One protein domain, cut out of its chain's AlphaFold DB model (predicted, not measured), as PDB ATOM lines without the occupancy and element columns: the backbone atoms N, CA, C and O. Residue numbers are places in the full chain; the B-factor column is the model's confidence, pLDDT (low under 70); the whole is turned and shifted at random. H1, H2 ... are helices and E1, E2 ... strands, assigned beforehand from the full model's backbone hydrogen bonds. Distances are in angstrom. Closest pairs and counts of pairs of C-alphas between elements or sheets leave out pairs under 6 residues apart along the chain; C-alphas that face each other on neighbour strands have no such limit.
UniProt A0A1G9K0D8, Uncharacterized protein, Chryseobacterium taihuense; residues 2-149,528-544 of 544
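AT A GLANCE: This is residues 2 to 149 and 528 to 544 of the 544 residues of an uncharacterized protein of Chryseobacterium taihuense (UniProt A0A1G9K0D8). The long helix H7 runs through the domain as a spine: H4 and H6, side by side and running opposite ways, cross it, H4 at its residues 97 to 105 and H6 at its residues 104 to 113, and along its later part lies a small twisted sheet of four strands. H1 and H7 cover one face of this sheet, and the short H5 lies where H4 and H6 are linked. There are 165 residues printed, with seven named helices, H1 to H7, followed by four named strands, E1 to E4. The sheet is mixed, in the order E1 E2 E4 E3, and the class is mixed, helices and strands. The whole is compact, with a radius of gyration of the C-alphas of 17.7 A and spans of 54 by 42 by 25 A.

HOW THE PARTS SIT: H1, residues 3 to 15, is on the sheet of E1, residues 127 to 131, E2, residues 136 to 140, E4, residues 534 to 543, and E3, residues 528 to 531, at a height of 8.7 A. H2, residues 18 to 21, is not on it. H3, residues 23 to 26, touches residues 97 to 104 of H7, residues 94 to 122; the closest C-alphas, Phe 24 and Met 100, are 5.5 A apart. H4, residues 29 to 45, touches H6, residues 57 to 80, at a shallow tilt of 5 degrees, opposite ways; the closest C-alphas, Tyr 29 and Ile 78, are 6.1 A apart. H5, residues 47 to 52, forms a helical hairpin with H6, and they only just touch, with 3 pairs of C-alphas within 8 A, the closest Ile 51 and Asp 57 at 5.8 A. H7 stands about perpendicular to H6, at 83 degrees, and touches it with residues 104 to 113; the closest C-alphas, Gly 70 and Gly 108, are 3.9 A apart. H7 is on the same face of the sheet as H1, two layers, helices on one face of a sheet. E1 and E2 are an antiparallel hairpin, with N 129 and O 138 at 3.0 A; E2 and E4 are parallel, with N 137 and O 535 at 2.9 A; E3 and E4 are an antiparallel hairpin, with N 529 and O 536 at 2.9 A. Every O i to N i+4 pair is within hydrogen-bond range in H1, H5 and H6, against 12 of 13 in H4 and 24 of 25 in H7; H2 and H3 are too short for such a pair.

IN THESE COORDINATES: H1 begins at C-alpha 3 (135.902, 111.139, 120.877). H4 measures 24.0 A, H6 34.8 A, and H7 41.1 A, ending at C-alpha 122 (147.815, 109.618, 124.244). E4, 27.5 A, bends by 54 degrees at residue 539 and ends at C-alpha 543 (160.845, 122.118, 102.889).

THE WHOLE: The two C-alphas farthest apart, Thr 90 and Ser 144, are 56.3 A apart. Residues 150 to 527 are not printed, with 24.1 A between C-alphas 149 and 528. The link from H6 to H7, 13 residues, is long. Residues 541 to 544 are under 70 in pLDDT.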
ATOM      1  N   ASP A   2     132.426 109.051 123.595       88.50
ATOM      2  CA  ASP A   2     133.361 110.194 123.638       88.50
ATOM      3  C   ASP A   2     134.437 110.024 122.555       88.50
ATOM      4  O   ASP A   2     134.836 108.887 122.289       88.50
ATOM      5  N   ASP A   3     134.912 111.119 121.962       88.25
ATOM      6  CA  ASP A   3     135.902 111.139 120.877       88.25
ATOM      7  C   ASP A   3     137.132 110.300 121.230       88.25
ATOM      8  O   ASP A   3     137.605 109.509 120.414       88.25
ATOM      9  N   ASN A   4     137.590 110.366 122.486       90.62
ATOM     10  CA  ASN A   4     138.714 109.555 122.954       90.62
ATOM     11  C   ASN A   4     138.451 108.050 122.803       90.62
ATOM     12  O   ASN A   4     139.343 107.297 122.413       90.62
ATOM     13  N   GLN A   5     137.231 107.602 123.100       92.62
ATOM     14  CA  GLN A   5     136.849 106.200 122.960       92.62
ATOM     15  C   GLN A   5     136.737 105.802 121.485       92.62
ATOM     16  O   GLN A   5     137.100 104.679 121.141       92.62
ATOM     17  N   ILE A   6     136.280 106.709 120.613       93.31
ATOM     18  CA  ILE A   6     136.242 106.470 119.162       93.31
ATOM     19  C   ILE A   6     137.657 106.277 118.623       93.31
ATOM     20  O   ILE A   6     137.926 105.265 117.981       93.31
ATOM     21  N   ILE A   7     138.571 107.190 118.957       94.00
ATOM     22  CA  ILE A   7     139.973 107.139 118.533       94.00
ATOM     23  C   ILE A   7     140.634 105.842 119.016       94.00
ATOM     24  O   ILE A   7     141.266 105.149 118.224       94.00
ATOM     25  N   ARG A   8     140.444 105.451 120.285       94.50
ATOM     26  CA  ARG A   8     141.003 104.189 120.814       94.50
ATOM     27  C   ARG A   8     140.419 102.942 120.168       94.50
ATOM     28  O   ARG A   8     141.147 101.977 119.946       94.50
ATOM     29  N   ASN A   9     139.123 102.944 119.877       94.25
ATOM     30  CA  ASN A   9     138.500 101.825 119.180       94.25
ATOM     31  C   ASN A   9     139.025 101.719 117.742       94.25
ATOM     32  O   ASN A   9     139.318 100.613 117.300       94.25
ATOM     33  N   PHE A  10     139.200 102.845 117.044       95.50
ATOM     34  CA  PHE A  10     139.828 102.871 115.723       95.50
ATOM     35  C   PHE A  10     141.274 102.348 115.764       95.50
ATOM     36  O   PHE A  10     141.622 101.481 114.965       95.50
ATOM     37  N   GLU A  11     142.094 102.816 116.714       94.38
ATOM     38  CA  GLU A  11     143.485 102.366 116.890       94.38
ATOM     39  C   GLU A  11     143.558 100.836 116.979       94.38
ATOM     40  O   GLU A  11     144.252 100.185 116.204       94.38
ATOM     41  N   LYS A  12     142.758 100.256 117.878       93.50
ATOM     42  CA  LYS A  12     142.806  98.831 118.202       93.50
ATOM     43  C   LYS A  12     142.151  97.930 117.152       93.50
ATOM     44  O   LYS A  12     142.634  96.831 116.889       93.50
ATOM     45  N   GLU A  13     140.993  98.330 116.632       93.88
ATOM     46  CA  GLU A  13     140.160  97.450 115.804       93.88
ATOM     47  C   GLU A  13     140.373  97.664 114.300       93.88
ATOM     48  O   GLU A  13     140.031  96.773 113.526       93.88
ATOM     49  N   VAL A  14     140.955  98.799 113.892       94.00
ATOM     50  CA  VAL A  14     141.198  99.141 112.481       94.00
ATOM     51  C   VAL A  14     142.698  99.277 112.214       94.00
ATOM     52  O   VAL A  14     143.276  98.463 111.494       94.00
ATOM     53  N   LEU A  15     143.361 100.261 112.830       93.94
ATOM     54  CA  LEU A  15     144.761 100.587 112.533       93.94
ATOM     55  C   LEU A  15     145.712  99.419 112.842       93.94
ATOM     56  O   LEU A  15     146.484  99.009 111.973       93.94
ATOM     57  N   ASP A  16     145.630  98.852 114.047       92.12
ATOM     58  CA  ASP A  16     146.521  97.780 114.502       92.12
ATOM     59  C   ASP A  16     146.284  96.440 113.791       92.12
ATOM     60  O   ASP A  16     147.151  95.572 113.849       92.12
ATOM     61  N   LYS A  17     145.166  96.278 113.070       93.50
ATOM     62  CA  LYS A  17     144.816  95.051 112.325       93.50
ATOM     63  C   LYS A  17     144.934  95.190 110.810       93.50
ATOM     64  O   LYS A  17     144.986  94.185 110.107       93.50
ATOM     65  N   SER A  18     145.034  96.411 110.280       94.12
ATOM     66  CA  SER A  18     145.059  96.645 108.829       94.12
ATOM     67  C   SER A  18     146.209  95.923 108.111       94.12
ATOM     68  O   SER A  18     146.094  95.639 106.919       94.12
ATOM     69  N   HIS A  19     147.303  95.607 108.810       93.94
ATOM     70  CA  HIS A  19     148.438  94.869 108.254       93.94
ATOM     71  C   HIS A  19     148.077  93.433 107.821       93.94
ATOM     72  O   HIS A  19     148.678  92.918 106.881       93.94
ATOM     73  N   GLU A  20     147.068  92.809 108.443       93.44
ATOM     74  CA  GLU A  20     146.627  91.436 108.146       93.44
ATOM     75  C   GLU A  20     146.013  91.299 106.742       93.44
ATOM     76  O   GLU A  20     145.937  90.201 106.189       93.44
ATOM     77  N   LYS A  21     145.592  92.420 106.141       92.12
ATOM     78  CA  LYS A  21     144.979  92.467 104.806       92.12
ATOM     79  C   LYS A  21     145.998  92.440 103.669       92.12
ATOM     80  O   LYS A  21     145.620  92.189 102.526       92.12
ATOM     81  N   TYR A  22     147.272  92.701 103.957       94.19
ATOM     82  CA  TYR A  22     148.313  92.737 102.934       94.19
ATOM     83  C   TYR A  22     148.702  91.309 102.535       94.19
ATOM     84  O   TYR A  22     149.080  90.526 103.410       94.19
ATOM     85  N   PRO A  23     148.681  90.948 101.235       92.25
ATOM     86  CA  PRO A  23     148.992  89.588 100.787       92.25
ATOM     87  C   PRO A  23     150.341  89.070 101.293       92.25
ATOM     88  O   PRO A  23     150.455  87.903 101.666       92.25
ATOM     89  N   PHE A  24     151.344  89.951 101.388       94.19
ATOM     90  CA  PHE A  24     152.683  89.577 101.833       94.19
ATOM     91  C   PHE A  24     152.728  89.053 103.277       94.19
ATOM     92  O   PHE A  24     153.570  88.222 103.619       94.19
ATOM     93  N   PHE A  25     151.770  89.464 104.117       93.56
ATOM     94  CA  PHE A  25     151.627  88.989 105.492       93.56
ATOM     95  C   PHE A  25     151.292  87.489 105.584       93.56
ATOM     96  O   PHE A  25     151.379  86.913 106.665       93.56
ATOM     97  N   GLN A  26     150.954  86.825 104.475       91.56
ATOM     98  CA  GLN A  26     150.594  85.403 104.443       91.56
ATOM     99  C   GLN A  26     151.787  84.462 104.172       91.56
ATOM    100  O   GLN A  26     151.632  83.248 104.289       91.56
ATOM    101  N   TYR A  27     152.976  84.983 103.842       93.56
ATOM    102  CA  TYR A  27     154.174  84.172 103.549       93.56
ATOM    103  C   TYR A  27     155.074  83.991 104.771       93.56
ATOM    104  O   TYR A  27     155.101  84.871 105.631       93.56
ATOM    105  N   PRO A  28     155.853  82.899 104.877       92.25
ATOM    106  CA  PRO A  28     156.723  82.629 106.024       92.25
ATOM    107  C   PRO A  28     157.824  83.688 106.231       92.25
ATOM    108  O   PRO A  28     158.212  84.411 105.315       92.25
ATOM    109  N   TYR A  29     158.323  83.805 107.468       92.00
ATOM    110  CA  TYR A  29     159.279  84.852 107.872       92.00
ATOM    111  C   TYR A  29     160.584  84.822 107.060       92.00
ATOM    112  O   TYR A  29     161.149  85.875 106.776       92.00
ATOM    113  N   ASN A  30     161.030  83.630 106.653       91.50
ATOM    114  CA  ASN A  30     162.227  83.413 105.840       91.50
ATOM    115  C   ASN A  30     162.062  83.894 104.388       91.50
ATOM    116  O   ASN A  30     163.050  83.977 103.665       91.50
ATOM    117  N   ILE A  31     160.837  84.231 103.976       93.31
ATOM    118  CA  ILE A  31     160.535  84.936 102.730       93.31
ATOM    119  C   ILE A  31     160.328  86.419 103.020       93.31
ATOM    120  O   ILE A  31     160.969  87.268 102.411       93.31
ATOM    121  N   VAL A  32     159.482  86.752 103.993       95.19
ATOM    122  CA  VAL A  32     159.072  88.145 104.206       95.19
ATOM    123  C   VAL A  32     160.227  89.039 104.663       95.19
ATOM    124  O   VAL A  32     160.399  90.133 104.127       95.19
ATOM    125  N   ILE A  33     161.041  88.590 105.626       96.06
ATOM    126  CA  ILE A  33     162.114  89.419 106.196       96.06
ATOM    127  C   ILE A  33     163.162  89.790 105.129       96.06
ATOM    128  O   ILE A  33     163.424  90.987 104.985       96.06
ATOM    129  N   PRO A  34     163.734  88.848 104.347       94.50
ATOM    130  CA  PRO A  34     164.680  89.200 103.288       94.50
ATOM    131  C   PRO A  34     164.120  90.194 102.268       94.50
ATOM    132  O   PRO A  34     164.785  91.178 101.966       94.50
ATOM    133  N   TYR A  35     162.898  90.001 101.772       95.25
ATOM    134  CA  TYR A  35     162.344  90.890 100.744       95.25
ATOM    135  C   TYR A  35     162.077  92.306 101.270       95.25
ATOM    136  O   TYR A  35     162.367  93.270 100.569       95.25
ATOM    137  N   ILE A  36     161.606  92.469 102.512       96.06
ATOM    138  CA  ILE A  36     161.448  93.807 103.114       96.06
ATOM    139  C   ILE A  36     162.806  94.510 103.243       96.06
ATOM    140  O   ILE A  36     162.927  95.691 102.910       96.06
ATOM    141  N   LEU A  37     163.831  93.789 103.718       95.44
ATOM    142  CA  LEU A  37     165.196  94.318 103.802       95.44
ATOM    143  C   LEU A  37     165.710  94.732 102.414       95.44
ATOM    144  O   LEU A  37     166.315  95.793 102.277       95.44
ATOM    145  N   GLN A  38     165.456  93.907 101.396       93.50
ATOM    146  CA  GLN A  38     165.857  94.174 100.019       93.50
ATOM    147  C   GLN A  38     165.174  95.429  99.465       93.50
ATOM    148  O   GLN A  38     165.881  96.327  99.024       93.50
ATOM    149  N   VAL A  39     163.845  95.553  99.575       93.88
ATOM    150  CA  VAL A  39     163.095  96.738  99.115       93.88
ATOM    151  C   VAL A  39     163.635  98.022  99.746       93.88
ATOM    152  O   VAL A  39     163.830  99.021  99.050       93.88
ATOM    153  N   TYR A  40     163.890  98.020 101.059       93.94
ATOM    154  CA  TYR A  40     164.479  99.185 101.718       93.94
ATOM    155  C   TYR A  40     165.867  99.511 101.144       93.94
ATOM    156  O   TYR A  40     166.140 100.665 100.810       93.94
ATOM    157  N   GLY A  41     166.730  98.499 101.009       91.81
ATOM    158  CA  GLY A  41     168.073  98.662 100.456       91.81
ATOM    159  C   GLY A  41     168.063  99.195  99.023       91.81
ATOM    160  O   GLY A  41     168.790 100.138  98.719       91.81
ATOM    161  N   ASP A  42     167.179  98.671  98.176       89.62
ATOM    162  CA  ASP A  42     167.003  99.129  96.800       89.62
ATOM    163  C   ASP A  42     166.506 100.571  96.750       89.62
ATOM    164  O   ASP A  42     167.042 101.380  95.992       89.62
ATOM    165  N   THR A  43     165.544 100.935  97.599       89.31
ATOM    166  CA  THR A  43     165.033 102.311  97.673       89.31
ATOM    167  C   THR A  43     166.134 103.296  98.084       89.31
ATOM    168  O   THR A  43     166.241 104.377  97.503       89.31
ATOM    169  N   GLU A  44     166.988 102.931  99.048       87.69
ATOM    170  CA  GLU A  44     168.123 103.767  99.458       87.69
ATOM    171  C   GLU A  44     169.162 103.910  98.343       87.69
ATOM    172  O   GLU A  44     169.614 105.021  98.077       87.69
ATOM    173  N   ARG A  45     169.485 102.829  97.629       84.69
ATOM    174  CA  ARG A  45     170.452 102.862  96.518       84.69
ATOM    175  C   ARG A  45     169.986 103.738  95.356       84.69
ATOM    176  O   ARG A  45     170.805 104.383  94.706       84.69
ATOM    177  N   HIS A  46     168.677 103.818  95.122       83.88
ATOM    178  CA  HIS A  46     168.095 104.684  94.094       83.88
ATOM    179  C   HIS A  46     167.926 106.146  94.538       83.88
ATOM    180  O   HIS A  46     167.517 106.973  93.718       83.88
ATOM    181  N   ARG A  47     168.267 106.498  95.789       83.56
ATOM    182  CA  ARG A  47     168.104 107.849  96.355       83.56
ATOM    183  C   ARG A  47     168.653 108.945  95.451       83.56
ATOM    184  O   ARG A  47     167.922 109.874  95.120       83.56
ATOM    185  N   ASP A  48     169.907 108.842  95.024       78.25
ATOM    186  CA  ASP A  48     170.547 109.909  94.246       78.25
ATOM    187  C   ASP A  48     169.879 110.104  92.881       78.25
ATOM    188  O   ASP A  48     169.726 111.232  92.414       78.25
ATOM    189  N   ASN A  49     169.434 109.016  92.249       79.25
ATOM    190  CA  ASN A  49     168.702 109.080  90.985       79.25
ATOM    191  C   ASN A  49     167.333 109.739  91.172       79.25
ATOM    192  O   ASN A  49     166.954 110.600  90.383       79.25
ATOM    193  N   LEU A  50     166.628 109.384  92.246       80.50
ATOM    194  CA  LEU A  50     165.343 109.967  92.620       80.50
ATOM    195  C   LEU A  50     165.462 111.472  92.921       80.50
ATOM    196  O   LEU A  50     164.646 112.265  92.450       80.50
ATOM    197  N   ILE A  51     166.523 111.884  93.619       81.06
ATOM    198  CA  ILE A  51     166.821 113.298  93.890       81.06
ATOM    199  C   ILE A  51     167.149 114.046  92.593       81.06
ATOM    200  O   ILE A  51     166.597 115.117  92.338       81.06
ATOM    201  N   ARG A  52     167.988 113.471  91.719       80.25
ATOM    202  CA  ARG A  52     168.292 114.045  90.393       80.25
ATOM    203  C   ARG A  52     167.049 114.195  89.512       80.25
ATOM    204  O   ARG A  52     167.009 115.096  88.680       80.25
ATOM    205  N   GLN A  53     166.043 113.341  89.697       83.06
ATOM    206  CA  GLN A  53     164.752 113.404  89.004       83.06
ATOM    207  C   GLN A  53     163.772 114.424  89.614       83.06
ATOM    208  O   GLN A  53     162.631 114.520  89.167       83.06
ATOM    209  N   GLY A  54     164.213 115.225  90.589       79.94
ATOM    210  CA  GLY A  54     163.461 116.362  91.120       79.94
ATOM    211  C   GLY A  54     162.826 116.131  92.490       79.94
ATOM    212  O   GLY A  54     162.114 117.012  92.972       79.94
ATOM    213  N   LEU A  55     163.077 114.992  93.148       81.44
ATOM    214  CA  LEU A  55     162.675 114.821  94.544       81.44
ATOM    215  C   LEU A  55     163.578 115.645  95.469       81.44
ATOM    216  O   LEU A  55     164.801 115.632  95.363       81.44
ATOM    217  N   ASN A  56     162.964 116.361  96.410       84.56
ATOM    218  CA  ASN A  56     163.703 117.110  97.421       84.56
ATOM    219  C   ASN A  56     164.431 116.139  98.368       84.56
ATOM    220  O   ASN A  56     163.798 115.280  98.986       84.56
ATOM    221  N   ASP A  57     165.746 116.310  98.503       80.62
ATOM    222  CA  ASP A  57     166.619 115.434  99.292       80.62
ATOM    223  C   ASP A  57     166.191 115.310 100.765       80.62
ATOM    224  O   ASP A  57     166.114 114.209 101.318       80.62
ATOM    225  N   ILE A  58     165.827 116.431 101.395       76.44
ATOM    226  CA  ILE A  58     165.396 116.455 102.798       76.44
ATOM    227  C   ILE A  58     164.094 115.663 102.958       76.44
ATOM    228  O   ILE A  58     163.996 114.800 103.833       76.44
ATOM    229  N   ASN A  59     163.109 115.908 102.091       78.12
ATOM    230  CA  ASN A  59     161.823 115.213 102.145       78.12
ATOM    231  C   ASN A  59     161.986 113.703 101.895       78.12
ATOM    232  O   ASN A  59     161.368 112.894 102.590       78.12
ATOM    233  N   PHE A  60     162.850 113.309 100.956       83.44
ATOM    234  CA  PHE A  60     163.114 111.897 100.679       83.44
ATOM    235  C   PHE A  60     163.865 111.212 101.832       83.44
ATOM    236  O   PHE A  60     163.521 110.098 102.224       83.44
ATOM    237  N   SER A  61     164.817 111.903 102.461       81.50
ATOM    238  CA  SER A  61     165.513 111.409 103.656       81.50
ATOM    239  C   SER A  61     164.552 111.186 104.835       81.50
ATOM    240  O   SER A  61     164.659 110.189 105.552       81.50
ATOM    241  N   ILE A  62     163.565 112.075 105.020       79.69
ATOM    242  CA  ILE A  62     162.494 111.892 106.014       79.69
ATOM    243  C   ILE A  62     161.662 110.647 105.687       79.69
ATOM    244  O   ILE A  62     161.331 109.873 106.590       79.69
ATOM    245  N   PHE A  63     161.331 110.425 104.415       84.38
ATOM    246  CA  PHE A  63     160.588 109.242 103.987       84.38
ATOM    247  C   PHE A  63     161.358 107.940 104.255       84.38
ATOM    248  O   PHE A  63     160.810 107.045 104.899       84.38
ATOM    249  N   LEU A  64     162.642 107.864 103.884       87.62
ATOM    250  CA  LEU A  64     163.498 106.702 104.166       87.62
ATOM    251  C   LEU A  64     163.580 106.381 105.665       87.62
ATOM    252  O   LEU A  64     163.517 105.217 106.055       87.62
ATOM    253  N   ASN A  65     163.651 107.399 106.528       86.00
ATOM    254  CA  ASN A  65     163.627 107.189 107.976       86.00
ATOM    255  C   ASN A  65     162.284 106.588 108.454       86.00
ATOM    256  O   ASN A  65     162.257 105.654 109.258       86.00
ATOM    257  N   ASN A  66     161.153 107.045 107.904       87.88
ATOM    258  CA  ASN A  66     159.859 106.421 108.195       87.88
ATOM    259  C   ASN A  66     159.791 104.971 107.684       87.88
ATOM    260  O   ASN A  66     159.252 104.120 108.390       87.88
ATOM    261  N   MET A  67     160.378 104.664 106.520       91.81
ATOM    262  CA  MET A  67     160.490 103.285 106.026       91.81
ATOM    263  C   MET A  67     161.336 102.404 106.950       91.81
ATOM    264  O   MET A  67     160.920 101.290 107.256       91.81
ATOM    265  N   LEU A  68     162.472 102.890 107.463       90.44
ATOM    266  CA  LEU A  68     163.306 102.154 108.426       90.44
ATOM    267  C   LEU A  68     162.530 101.749 109.676       90.44
ATOM    268  O   LEU A  68     162.617 100.614 110.152       90.44
ATOM    269  N   HIS A  69     161.759 102.679 110.227       89.75
ATOM    270  CA  HIS A  69     160.936 102.383 111.386       89.75
ATOM    271  C   HIS A  69     159.728 101.505 111.047       89.75
ATOM    272  O   HIS A  69     159.372 100.629 111.840       89.75
ATOM    273  N   GLY A  70     159.138 101.702 109.867       92.88
ATOM    274  CA  GLY A  70     158.080 100.862 109.321       92.88
ATOM    275  C   GLY A  70     158.513  99.412 109.134       92.88
ATOM    276  O   GLY A  70     157.793  98.505 109.537       92.88
ATOM    277  N   MET A  71     159.738  99.188 108.660       94.88
ATOM    278  CA  MET A  71     160.362  97.869 108.556       94.88
ATOM    279  C   MET A  71     160.412  97.159 109.910       94.88
ATOM    280  O   MET A  71     160.089  95.975 109.999       94.88
ATOM    281  N   GLY A  72     160.737  97.885 110.985       94.38
ATOM    282  CA  GLY A  72     160.661  97.355 112.345       94.38
ATOM    283  C   GLY A  72     159.257  96.860 112.709       94.38
ATOM    284  O   GLY A  72     159.130  95.801 113.317       94.38
ATOM    285  N   HIS A  73     158.200  97.577 112.314       94.81
ATOM    286  CA  HIS A  73     156.812  97.151 112.541       94.81
ATOM    287  C   HIS A  73     156.421  95.943 111.696       94.81
ATOM    288  O   HIS A  73     155.884  94.986 112.245       94.81
ATOM    289  N   CYS A  74     156.780  95.927 110.412       96.25
ATOM    290  CA  CYS A  74     156.552  94.770 109.551       96.25
ATOM    291  C   CYS A  74     157.199  93.506 110.128       96.25
ATOM    292  O   CYS A  74     156.538  92.480 110.261       96.25
ATOM    293  N   ILE A  75     158.463  93.585 110.554       95.69
ATOM    294  CA  ILE A  75     159.162  92.455 111.184       95.69
ATOM    295  C   ILE A  75     158.455  92.031 112.476       95.69
ATOM    296  O   ILE A  75     158.278  90.836 112.704       95.69
ATOM    297  N   ARG A  76     158.007  92.979 113.310       94.75
ATOM    298  CA  ARG A  76     157.243  92.672 114.530       94.75
ATOM    299  C   ARG A  76     155.962  91.901 114.233       94.75
ATOM    300  O   ARG A  76     155.709  90.901 114.899       94.75
ATOM    301  N   TRP A  77     155.180  92.327 113.244       94.88
ATOM    302  CA  TRP A  77     153.958  91.623 112.848       94.88
ATOM    303  C   TRP A  77     154.264  90.196 112.387       94.88
ATOM    304  O   TRP A  77     153.608  89.252 112.810       94.88
ATOM    305  N   ILE A  78     155.312  90.020 111.586       94.38
ATOM    306  CA  ILE A  78     155.685  88.716 111.023       94.38
ATOM    307  C   ILE A  78     156.261  87.761 112.069       94.38
ATOM    308  O   ILE A  78     156.009  86.560 111.999       94.38
ATOM    309  N   VAL A  79     157.027  88.262 113.040       91.19
ATOM    310  CA  VAL A  79     157.593  87.421 114.103       91.19
ATOM    311  C   VAL A  79     156.540  87.043 115.150       91.19
ATOM    312  O   VAL A  79     156.609  85.949 115.702       91.19
ATOM    313  N   ASN A  80     155.563  87.918 115.415       89.56
ATOM    314  CA  ASN A  80     154.565  87.711 116.470       89.56
ATOM    315  C   ASN A  80     153.241  87.085 115.986       89.56
ATOM    316  O   ASN A  80     152.382  86.799 116.820       89.56
ATOM    317  N   ARG A  81     153.033  86.897 114.675       89.81
ATOM    318  CA  ARG A  81     151.800  86.284 114.151       89.81
ATOM    319  C   ARG A  81     151.724  84.783 114.442       89.81
ATOM    320  O   ARG A  81     152.739  84.115 114.634       89.81
ATOM    321  N   ASP A  82     150.511  84.245 114.353       82.25
ATOM    322  CA  ASP A  82     150.315  82.800 114.268       82.25
ATOM    323  C   ASP A  82     150.867  82.263 112.930       82.25
ATOM    324  O   ASP A  82     150.685  82.861 111.870       82.25
ATOM    325  N   GLY A  83     151.593  81.147 112.994       76.19
ATOM    326  CA  GLY A  83     152.216  80.487 111.845       76.19
ATOM    327  C   GLY A  83     151.319  79.451 111.167       76.19
ATOM    328  O   GLY A  83     151.786  78.734 110.281       76.19
ATOM    329  N   SER A  84     150.062  79.320 111.593       71.88
ATOM    330  CA  SER A  84     149.096  78.423 110.965       71.88
ATOM    331  C   SER A  84     148.680  78.943 109.574       71.88
ATOM    332  O   SER A  84     148.422  80.127 109.384       71.88
ATOM    333  N   ASN A  85     148.625  78.055 108.572       75.94
ATOM    334  CA  ASN A  85     148.163  78.345 107.199       75.94
ATOM    335  C   ASN A  85     148.994  79.363 106.384       75.94
ATOM    336  O   ASN A  85     148.438  80.178 105.647       75.94
ATOM    337  N   LEU A  86     150.324  79.298 106.475       86.06
ATOM    338  CA  LEU A  86     151.207  80.107 105.625       86.06
ATOM    339  C   LEU A  86     151.186  79.629 104.169       86.06
ATOM    340  O   LEU A  86     151.187  78.425 103.899       86.06
ATOM    341  N   LYS A  87     151.201  80.582 103.235       86.12
ATOM    342  CA  LYS A  87     151.322  80.303 101.804       86.12
ATOM    343  C   LYS A  87     152.741  79.873 101.447       86.12
ATOM    344  O   LYS A  87     153.717  80.398 101.984       86.12
ATOM    345  N   ASP A  88     152.828  78.941 100.509       81.06
ATOM    346  CA  ASP A  88     154.063  78.640  99.792       81.06
ATOM    347  C   ASP A  88     154.269  79.661  98.659       81.06
ATOM    348  O   ASP A  88     153.322  80.318  98.240       81.06
ATOM    349  N   ILE A  89     155.505  79.800  98.183       80.56
ATOM    350  CA  ILE A  89     155.916  80.739  97.128       80.56
ATOM    351  C   ILE A  89     155.954  80.099  95.734       80.56
ATOM    352  O   ILE A  89     156.465  80.692  94.788       80.56
ATOM    353  N   THR A  90     155.499  78.852  95.598       77.69
ATOM    354  CA  THR A  90     155.661  78.053  94.373       77.69
ATOM    355  C   THR A  90     154.913  78.608  93.162       77.69
ATOM    356  O   THR A  90     155.209  78.200  92.038       77.69
ATOM    357  N   THR A  91     153.977  79.537  93.360       81.12
ATOM    358  CA  THR A  91     153.173  80.142  92.288       81.12
ATOM    359  C   THR A  91     153.569  81.576  91.944       81.12
ATOM    360  O   THR A  91     153.104  82.119  90.943       81.12
ATOM    361  N   GLU A  92     154.433  82.192  92.744       87.56
ATOM    362  CA  GLU A  92     154.743  83.610  92.695       87.56
ATOM    363  C   GLU A  92     156.097  83.848  92.036       87.56
ATOM    364  O   GLU A  92     157.114  83.233  92.361       87.56
ATOM    365  N   THR A  93     156.130  84.795  91.107       88.44
ATOM    366  CA  THR A  93     157.384  85.278  90.533       88.44
ATOM    367  C   THR A  93     158.129  86.168  91.528       88.44
ATOM    368  O   THR A  93     157.534  86.788  92.412       88.44
ATOM    369  N   TYR A  94     159.443  86.298  91.334       86.31
ATOM    370  CA  TYR A  94     160.275  87.226  92.105       86.31
ATOM    371  C   TYR A  94     159.707  88.656  92.108       86.31
ATOM    372  O   TYR A  94     159.610  89.277  93.164       86.31
ATOM    373  N   GLN A  95     159.279  89.155  90.943       88.06
ATOM    374  CA  GLN A  95     158.717  90.499  90.808       88.06
ATOM    375  C   GLN A  95     157.438  90.667  91.638       88.06
ATOM    376  O   GLN A  95     157.312  91.653  92.355       88.06
ATOM    377  N   GLN A  96     156.531  89.688  91.608       91.94
ATOM    378  CA  GLN A  96     155.303  89.737  92.406       91.94
ATOM    379  C   GLN A  96     155.601  89.767  93.910       91.94
ATOM    380  O   GLN A  96     154.978  90.531  94.642       91.94
ATOM    381  N   LEU A  97     156.562  88.965  94.382       91.69
ATOM    382  CA  LEU A  97     156.983  88.989  95.788       91.69
ATOM    383  C   LEU A  97     157.616  90.333  96.165       91.69
ATOM    384  O   LEU A  97     157.364  90.840  97.255       91.69
ATOM    385  N   HIS A  98     158.399  90.927  95.263       91.06
ATOM    386  CA  HIS A  98     159.026  92.228  95.476       91.06
ATOM    387  C   HIS A  98     157.998  93.371  95.533       91.06
ATOM    388  O   HIS A  98     158.057  94.195  96.441       91.06
ATOM    389  N   GLU A  99     157.017  93.388  94.628       93.25
ATOM    390  CA  GLU A  99     155.903  94.349  94.636       93.25
ATOM    391  C   GLU A  99     155.067  94.217  95.918       93.25
ATOM    392  O   GLU A  99     154.835  95.202  96.615       93.25
ATOM    393  N   MET A 100     154.717  92.986  96.312       95.69
ATOM    394  CA  MET A 100     154.008  92.729  97.570       95.69
ATOM    395  C   MET A 100     154.805  93.181  98.803       95.69
ATOM    396  O   MET A 100     154.226  93.704  99.761       95.69
ATOM    397  N   ALA A 101     156.127  92.989  98.801       96.06
ATOM    398  CA  ALA A 101     157.001  93.461  99.869       96.06
ATOM    399  C   ALA A 101     157.070  94.992  99.921       96.06
ATOM    400  O   ALA A 101     157.060  95.560 101.016       96.06
ATOM    401  N   ALA A 102     157.105  95.655  98.761       95.62
ATOM    402  CA  ALA A 102     157.085  97.107  98.657       95.62
ATOM    403  C   ALA A 102     155.778  97.702  99.183       95.62
ATOM    404  O   ALA A 102     155.826  98.616 100.006       95.62
ATOM    405  N   ASP A 103     154.635  97.126  98.817       96.25
ATOM    406  CA  ASP A 103     153.328  97.535  99.339       96.25
ATOM    407  C   ASP A 103     153.248  97.351 100.860       96.25
ATOM    408  O   ASP A 103     152.817  98.248 101.591       96.25
ATOM    409  N   PHE A 104     153.716  96.207 101.366       97.44
ATOM    410  CA  PHE A 104     153.689  95.916 102.797       97.44
ATOM    411  C   PHE A 104     154.626  96.822 103.605       97.44
ATOM    412  O   PHE A 104     154.253  97.286 104.685       97.44
ATOM    413  N   LEU A 105     155.823  97.123 103.092       97.00
ATOM    414  CA  LEU A 105     156.738  98.080 103.717       97.00
ATOM    415  C   LEU A 105     156.214  99.520 103.615       97.00
ATOM    416  O   LEU A 105     156.348 100.284 104.572       97.00
ATOM    417  N   GLY A 106     155.580  99.880 102.497       95.19
ATOM    418  CA  GLY A 106     154.888 101.156 102.321       95.19
ATOM    419  C   GLY A 106     153.814 101.355 103.389       95.19
ATOM    420  O   GLY A 106     153.772 102.400 104.046       95.19
ATOM    421  N   TRP A 107     153.026 100.311 103.664       95.81
ATOM    422  CA  TRP A 107     152.117 100.304 104.806       95.81
ATOM    423  C   TRP A 107     152.843 100.391 106.142       95.81
ATOM    424  O   TRP A 107     152.438 101.180 106.986       95.81
ATOM    425  N   GLY A 108     153.932  99.649 106.350       95.56
ATOM    426  CA  GLY A 108     154.748  99.766 107.560       95.56
ATOM    427  C   GLY A 108     155.176 101.210 107.839       95.56
ATOM    428  O   GLY A 108     155.074 101.680 108.976       95.56
ATOM    429  N   ALA A 109     155.607 101.937 106.803       93.25
ATOM    430  CA  ALA A 109     155.969 103.350 106.896       93.25
ATOM    431  C   ALA A 109     154.755 104.224 107.255       93.25
ATOM    432  O   ALA A 109     154.842 105.033 108.181       93.25
ATOM    433  N   GLY A 110     153.613 104.021 106.586       92.75
ATOM    434  CA  GLY A 110     152.348 104.715 106.865       92.75
ATOM    435  C   GLY A 110     151.797 104.445 108.270       92.75
ATOM    436  O   GLY A 110     151.419 105.370 108.987       92.75
ATOM    437  N   TYR A 111     151.840 103.195 108.722       93.75
ATOM    438  CA  TYR A 111     151.482 102.803 110.079       93.75
ATOM    439  C   TYR A 111     152.416 103.450 111.097       93.75
ATOM    440  O   TYR A 111     151.934 104.023 112.068       93.75
ATOM    441  N   HIS A 112     153.742 103.416 110.883       91.38
ATOM    442  CA  HIS A 112     154.689 104.073 111.790       91.38
ATOM    443  C   HIS A 112     154.321 105.543 111.980       91.38
ATOM    444  O   HIS A 112     154.202 106.023 113.106       91.38
ATOM    445  N   MET A 113     154.101 106.211 110.854       88.50
ATOM    446  CA  MET A 113     153.682 107.590 110.724       88.50
ATOM    447  C   MET A 113     152.403 107.920 111.507       88.50
ATOM    448  O   MET A 113     152.384 108.929 112.207       88.50
ATOM    449  N   ILE A 114     151.367 107.082 111.423       92.00
ATOM    450  CA  ILE A 114     150.118 107.255 112.179       92.00
ATOM    451  C   ILE A 114     150.321 106.918 113.658       92.00
ATOM    452  O   ILE A 114     149.901 107.676 114.527       92.00
ATOM    453  N   ALA A 115     150.996 105.816 113.977       90.19
ATOM    454  CA  ALA A 115     151.203 105.373 115.351       90.19
ATOM    455  C   ALA A 115     151.939 106.428 116.197       90.19
ATOM    456  O   ALA A 115     151.654 106.574 117.385       90.19
ATOM    457  N   GLN A 116     152.837 107.226 115.599       86.44
ATOM    458  CA  GLN A 116     153.438 108.379 116.288       86.44
ATOM    459  C   GLN A 116     152.395 109.421 116.726       86.44
ATOM    460  O   GLN A 116     152.511 109.992 117.813       86.44
ATOM    461  N   GLU A 117     151.363 109.658 115.919       88.12
ATOM    462  CA  GLU A 117     150.273 110.586 116.235       88.12
ATOM    463  C   GLU A 117     149.448 110.085 117.424       88.12
ATOM    464  O   GLU A 117     149.245 110.812 118.396       88.12
ATOM    465  N   PHE A 118     149.083 108.800 117.423       89.50
ATOM    466  CA  PHE A 118     148.363 108.175 118.539       89.50
ATOM    467  C   PHE A 118     149.178 108.186 119.832       89.50
ATOM    468  O   PHE A 118     148.649 108.515 120.899       89.50
ATOM    469  N   VAL A 119     150.482 107.900 119.752       85.94
ATOM    470  CA  VAL A 119     151.381 108.002 120.907       85.94
ATOM    471  C   VAL A 119     151.397 109.439 121.432       85.94
ATOM    472  O   VAL A 119     151.093 109.651 122.604       85.94
ATOM    473  N   THR A 120     151.673 110.438 120.593       83.31
ATOM    474  CA  THR A 120     151.774 111.840 121.047       83.31
ATOM    475  C   THR A 120     150.449 112.403 121.573       83.31
ATOM    476  O   THR A 120     150.441 113.133 122.571       83.31
ATOM    477  N   TRP A 121     149.315 112.023 120.984       88.44
ATOM    478  CA  TRP A 121     147.985 112.332 121.510       88.44
ATOM    479  C   TRP A 121     147.727 111.660 122.862       88.44
ATOM    480  O   TRP A 121     147.344 112.330 123.822       88.44
ATOM    481  N   SER A 122     148.023 110.361 122.994       85.38
ATOM    482  CA  SER A 122     147.815 109.618 124.244       85.38
ATOM    483  C   SER A 122     148.557 110.216 125.436       85.38
ATOM    484  O   SER A 122     148.120 110.093 126.583       85.38
ATOM    485  N   ARG A 123     149.678 110.889 125.164       79.12
ATOM    486  CA  ARG A 123     150.513 111.536 126.172       79.12
ATOM    487  C   ARG A 123     150.213 113.031 126.344       79.12
ATOM    488  O   ARG A 123     150.937 113.700 127.082       79.12
ATOM    489  N   LYS A 124     149.119 113.518 125.737       80.62
ATOM    490  CA  LYS A 124     148.578 114.889 125.813       80.62
ATOM    491  C   LYS A 124     149.468 115.968 125.190       80.62
ATOM    492  O   LYS A 124     149.433 117.114 125.629       80.62
ATOM    493  N   ILE A 125     150.267 115.606 124.190       76.50
ATOM    494  CA  ILE A 125     151.095 116.566 123.449       76.50
ATOM    495  C   ILE A 125     150.313 117.120 122.271       76.50
ATOM    496  O   ILE A 125     150.236 118.331 122.108       76.50
ATOM    497  N   LYS A 126     149.692 116.240 121.486       84.75
ATOM    498  CA  LYS A 126     148.780 116.640 120.417       84.75
ATOM    499  C   LYS A 126     147.334 116.603 120.883       84.75
ATOM    500  O   LYS A 126     146.968 115.837 121.776       84.75
ATOM    501  N   LYS A 127     146.514 117.429 120.242       89.44
ATOM    502  CA  LYS A 127     145.055 117.320 120.310       89.44
ATOM    503  C   LYS A 127     144.583 116.456 119.147       89.44
ATOM    504  O   LYS A 127     145.243 116.414 118.112       89.44
ATOM    505  N   ALA A 128     143.454 115.787 119.328       92.56
ATOM    506  CA  ALA A 128     142.796 115.054 118.260       92.56
ATOM    507  C   ALA A 128     141.318 115.434 118.220       92.56
ATOM    508  O   ALA A 128     140.711 115.643 119.273       92.56
ATOM    509  N   THR A 129     140.765 115.526 117.018       93.00
ATOM    510  CA  THR A 129     139.333 115.722 116.770       93.00
ATOM    511  C   THR A 129     138.816 114.594 115.892       93.00
ATOM    512  O   THR A 129     139.564 114.074 115.062       93.00
ATOM    513  N   VAL A 130     137.545 114.230 116.060       94.88
ATOM    514  CA  VAL A 130     136.903 113.165 115.283       94.88
ATOM    515  C   VAL A 130     135.695 113.714 114.541       94.88
ATOM    516  O   VAL A 130     134.821 114.333 115.143       94.88
ATOM    517  N   ASP A 131     135.609 113.420 113.249       94.31
ATOM    518  CA  ASP A 131     134.380 113.548 112.473       94.31
ATOM    519  C   ASP A 131     133.878 112.146 112.117       94.31
ATOM    520  O   ASP A 131     134.387 111.471 111.223       94.31
ATOM    521  N   VAL A 132     132.864 111.686 112.849       91.69
ATOM    522  CA  VAL A 132     132.291 110.345 112.672       91.69
ATOM    523  C   VAL A 132     131.534 110.218 111.348       91.69
ATOM    524  O   VAL A 132     131.480 109.125 110.785       91.69
ATOM    525  N   VAL A 133     130.953 111.310 110.842       92.31
ATOM    526  CA  VAL A 133     130.166 111.299 109.599       92.31
ATOM    527  C   VAL A 133     131.092 111.089 108.408       92.31
ATOM    528  O   VAL A 133     130.808 110.254 107.551       92.31
ATOM    529  N   ASN A 134     132.223 111.794 108.397       93.38
ATOM    530  CA  ASN A 134     133.231 111.692 107.343       93.38
ATOM    531  C   ASN A 134     134.308 110.624 107.614       93.38
ATOM    532  O   ASN A 134     135.191 110.442 106.778       93.38
ATOM    533  N   ARG A 135     134.225 109.913 108.752       94.00
ATOM    534  CA  ARG A 135     135.221 108.933 109.231       94.00
ATOM    535  C   ARG A 135     136.637 109.503 109.245       94.00
ATOM    536  O   ARG A 135     137.571 108.937 108.686       94.00
ATOM    537  N   GLU A 136     136.791 110.645 109.895       95.44
ATOM    538  CA  GLU A 136     138.037 111.398 109.922       95.44
ATOM    539  C   GLU A 136     138.555 111.554 111.354       95.44
ATOM    540  O   GLU A 136     137.792 111.847 112.277       95.44
ATOM    541  N   ILE A 137     139.860 111.354 111.540       96.06
ATOM    542  CA  ILE A 137     140.584 111.667 112.775       96.06
ATOM    543  C   ILE A 137     141.691 112.653 112.418       96.06
ATOM    544  O   ILE A 137     142.558 112.331 111.607       96.06
ATOM    545  N   THR A 138     141.692 113.822 113.055       94.31
ATOM    546  CA  THR A 138     142.661 114.891 112.774       94.31
ATOM    547  C   THR A 138     143.525 115.161 113.996       94.31
ATOM    548  O   THR A 138     143.011 115.531 115.051       94.31
ATOM    549  N   PHE A 139     144.841 114.990 113.853       91.94
ATOM    550  CA  PHE A 139     145.840 115.274 114.886       91.94
ATOM    551  C   PHE A 139     146.478 116.646 114.676       91.94
ATOM    552  O   PHE A 139     147.055 116.924 113.623       91.94
ATOM    553  N   ILE A 140     146.419 117.483 115.714       88.25
ATOM    554  CA  ILE A 140     146.774 118.904 115.657       88.25
ATOM    555  C   ILE A 140     147.948 119.184 116.598       88.25
ATOM    556  O   ILE A 140     147.952 118.760 117.765       88.25
ATOM    557  N   ASN A 141     148.941 119.922 116.095       83.06
ATOM    558  CA  ASN A 141     150.069 120.394 116.894       83.06
ATOM    559  C   ASN A 141     149.619 121.456 117.921       83.06
ATOM    560  O   ASN A 141     148.810 122.325 117.602       83.06
ATOM    561  N   PRO A 142     150.120 121.417 119.165       80.75
ATOM    562  CA  PRO A 142     149.813 122.429 120.172       80.75
ATOM    563  C   PRO A 142     150.421 123.801 119.841       80.75
ATOM    564  O   PRO A 142     151.620 123.923 119.627       80.75
ATOM    565  N   GLU A 143     149.622 124.861 119.963       82.81
ATOM    566  CA  GLU A 143     150.058 126.260 119.783       82.81
ATOM    567  C   GLU A 143     151.043 126.756 120.861       82.81
ATOM    568  O   GLU A 143     151.576 127.853 120.762       82.81
ATOM    569  N   SER A 144     151.281 125.986 121.928       82.06
ATOM    570  CA  SER A 144     152.176 126.378 123.028       82.06
ATOM    571  C   SER A 144     153.665 126.171 122.733       82.06
ATOM    572  O   SER A 144     154.505 126.540 123.561       82.06
ATOM    573  N   PHE A 145     153.994 125.553 121.598       81.38
ATOM    574  CA  PHE A 145     155.359 125.253 121.183       81.38
ATOM    575  C   PHE A 145     155.734 126.033 119.925       81.38
ATOM    576  O   PHE A 145     154.918 126.233 119.031       81.38
ATOM    577  N   ASP A 146     156.992 126.446 119.869       79.50
ATOM    578  CA  ASP A 146     157.634 126.990 118.687       79.50
ATOM    579  C   ASP A 146     158.247 125.845 117.870       79.50
ATOM    580  O   ASP A 146     159.081 125.074 118.361       79.50
ATOM    581  N   TYR A 147     157.809 125.744 116.617       78.00
ATOM    582  CA  TYR A 147     158.254 124.748 115.642       78.00
ATOM    583  C   TYR A 147     159.252 125.316 114.625       78.00
ATOM    584  O   TYR A 147     159.849 124.551 113.866       78.00
ATOM    585  N   SER A 148     159.468 126.636 114.622       74.88
ATOM    586  CA  SER A 148     160.166 127.365 113.558       74.88
ATOM    587  C   SER A 148     161.600 126.881 113.314       74.88
ATOM    588  O   SER A 148     162.055 126.854 112.174       74.88
ATOM    589  N   LYS A 149     162.305 126.433 114.364       79.44
ATOM    590  CA  LYS A 149     163.719 126.017 114.297       79.44
ATOM    591  C   LYS A 149     163.971 124.515 114.258       79.44
ATOM    592  O   LYS A 149     165.121 124.110 114.090       79.44
ATOM    593  N   GLU A 528     147.215 113.427 104.639       91.19
ATOM    594  CA  GLU A 528     146.177 112.425 104.862       91.19
ATOM    595  C   GLU A 528     146.753 111.033 104.588       91.19
ATOM    596  O   GLU A 528     147.428 110.820 103.578       91.19
ATOM    597  N   ILE A 529     146.498 110.086 105.491       90.88
ATOM    598  CA  ILE A 529     146.726 108.661 105.246       90.88
ATOM    599  C   ILE A 529     145.383 107.949 105.370       90.88
ATOM    600  O   ILE A 529     144.703 108.051 106.394       90.88
ATOM    601  N   ILE A 530     145.015 107.225 104.315       92.25
ATOM    602  CA  ILE A 530     143.812 106.398 104.293       92.25
ATOM    603  C   ILE A 530     144.101 105.081 105.008       92.25
ATOM    604  O   ILE A 530     145.053 104.377 104.667       92.25
ATOM    605  N   VAL A 531     143.260 104.744 105.981       92.25
ATOM    606  CA  VAL A 531     143.269 103.448 106.660       92.25
ATOM    607  C   VAL A 531     141.887 102.848 106.505       92.25
ATOM    608  O   VAL A 531     140.943 103.239 107.189       92.25
ATOM    609  N   GLU A 532     141.770 101.900 105.581       89.06
ATOM    610  CA  GLU A 532     140.483 101.334 105.177       89.06
ATOM    611  C   GLU A 532     139.523 102.424 104.676       89.06
ATOM    612  O   GLU A 532     139.786 103.037 103.645       89.06
ATOM    613  N   ASP A 533     138.425 102.672 105.387       91.12
ATOM    614  CA  ASP A 533     137.453 103.718 105.077       91.12
ATOM    615  C   ASP A 533     137.563 104.950 105.989       91.12
ATOM    616  O   ASP A 533     136.691 105.819 105.952       91.12
ATOM    617  N   TRP A 534     138.638 105.046 106.780       94.62
ATOM    618  CA  TRP A 534     138.951 106.207 107.607       94.62
ATOM    619  C   TRP A 534     140.068 107.061 107.012       94.62
ATOM    620  O   TRP A 534     141.038 106.562 106.437       94.62
ATOM    621  N   LYS A 535     139.958 108.368 107.241       95.25
ATOM    622  CA  LYS A 535     140.977 109.368 106.929       95.25
ATOM    623  C   LYS A 535     141.695 109.774 108.203       95.25
ATOM    624  O   LYS A 535     141.078 110.323 109.115       95.25
ATOM    625  N   VAL A 536     143.000 109.529 108.270       94.94
ATOM    626  CA  VAL A 536     143.832 110.046 109.358       94.94
ATOM    627  C   VAL A 536     144.601 111.253 108.848       94.94
ATOM    628  O   VAL A 536     145.537 111.122 108.057       94.94
ATOM    629  N   LYS A 537     144.201 112.432 109.315       93.19
ATOM    630  CA  LYS A 537     144.844 113.704 109.005       93.19
ATOM    631  C   LYS A 537     145.821 114.097 110.089       93.19
ATOM    632  O   LYS A 537     145.588 113.905 111.285       93.19
ATOM    633  N   ARG A 538     146.929 114.681 109.662       88.50
ATOM    634  CA  ARG A 538     147.975 115.152 110.562       88.50
ATOM    635  C   ARG A 538     148.673 116.366 109.983       88.50
ATOM    636  O   ARG A 538     148.956 116.429 108.784       88.50
ATOM    637  N   THR A 539     149.022 117.280 110.872       78.00
ATOM    638  CA  THR A 539     149.921 118.382 110.562       78.00
ATOM    639  C   THR A 539     151.340 117.870 110.311       78.00
ATOM    640  O   THR A 539     151.952 117.246 111.185       78.00
ATOM    641  N   GLN A 540     151.892 118.195 109.146       72.56
ATOM    642  CA  GLN A 540     153.298 118.015 108.796       72.56
ATOM    643  C   GLN A 540     153.916 119.344 108.367       72.56
ATOM    644  O   GLN A 540     153.206 120.312 108.117       72.56
ATOM    645  N   HIS A 541     155.240 119.383 108.231       69.00
ATOM    646  CA  HIS A 541     155.883 120.449 107.471       69.00
ATOM    647  C   HIS A 541     156.832 119.852 106.443       69.00
ATOM    648  O   HIS A 541     157.428 118.795 106.668       69.00
ATOM    649  N   LYS A 542     156.950 120.541 105.312       66.50
ATOM    650  CA  LYS A 542     157.867 120.209 104.222       66.50
ATOM    651  C   LYS A 542     158.781 121.391 103.946       66.50
ATOM    652  O   LYS A 542     158.388 122.543 104.159       66.50
ATOM    653  N   PHE A 543     159.980 121.092 103.459       63.03
ATOM    654  CA  PHE A 543     160.845 122.118 102.889       63.03
ATOM    655  C   PHE A 543     160.106 122.772 101.709       63.03
ATOM    656  O   PHE A 543     159.563 122.038 100.874       63.03
ATOM    657  N   ALA A 544     160.000 124.105 101.726       59.62
ATOM    658  CA  ALA A 544     159.245 124.883 100.739       59.62
ATOM    659  C   ALA A 544     159.909 124.903  99.356       59.62
ATOM    660  O   ALA A 544     161.161 124.900  99.295       59.62
TER     661      ALA A 544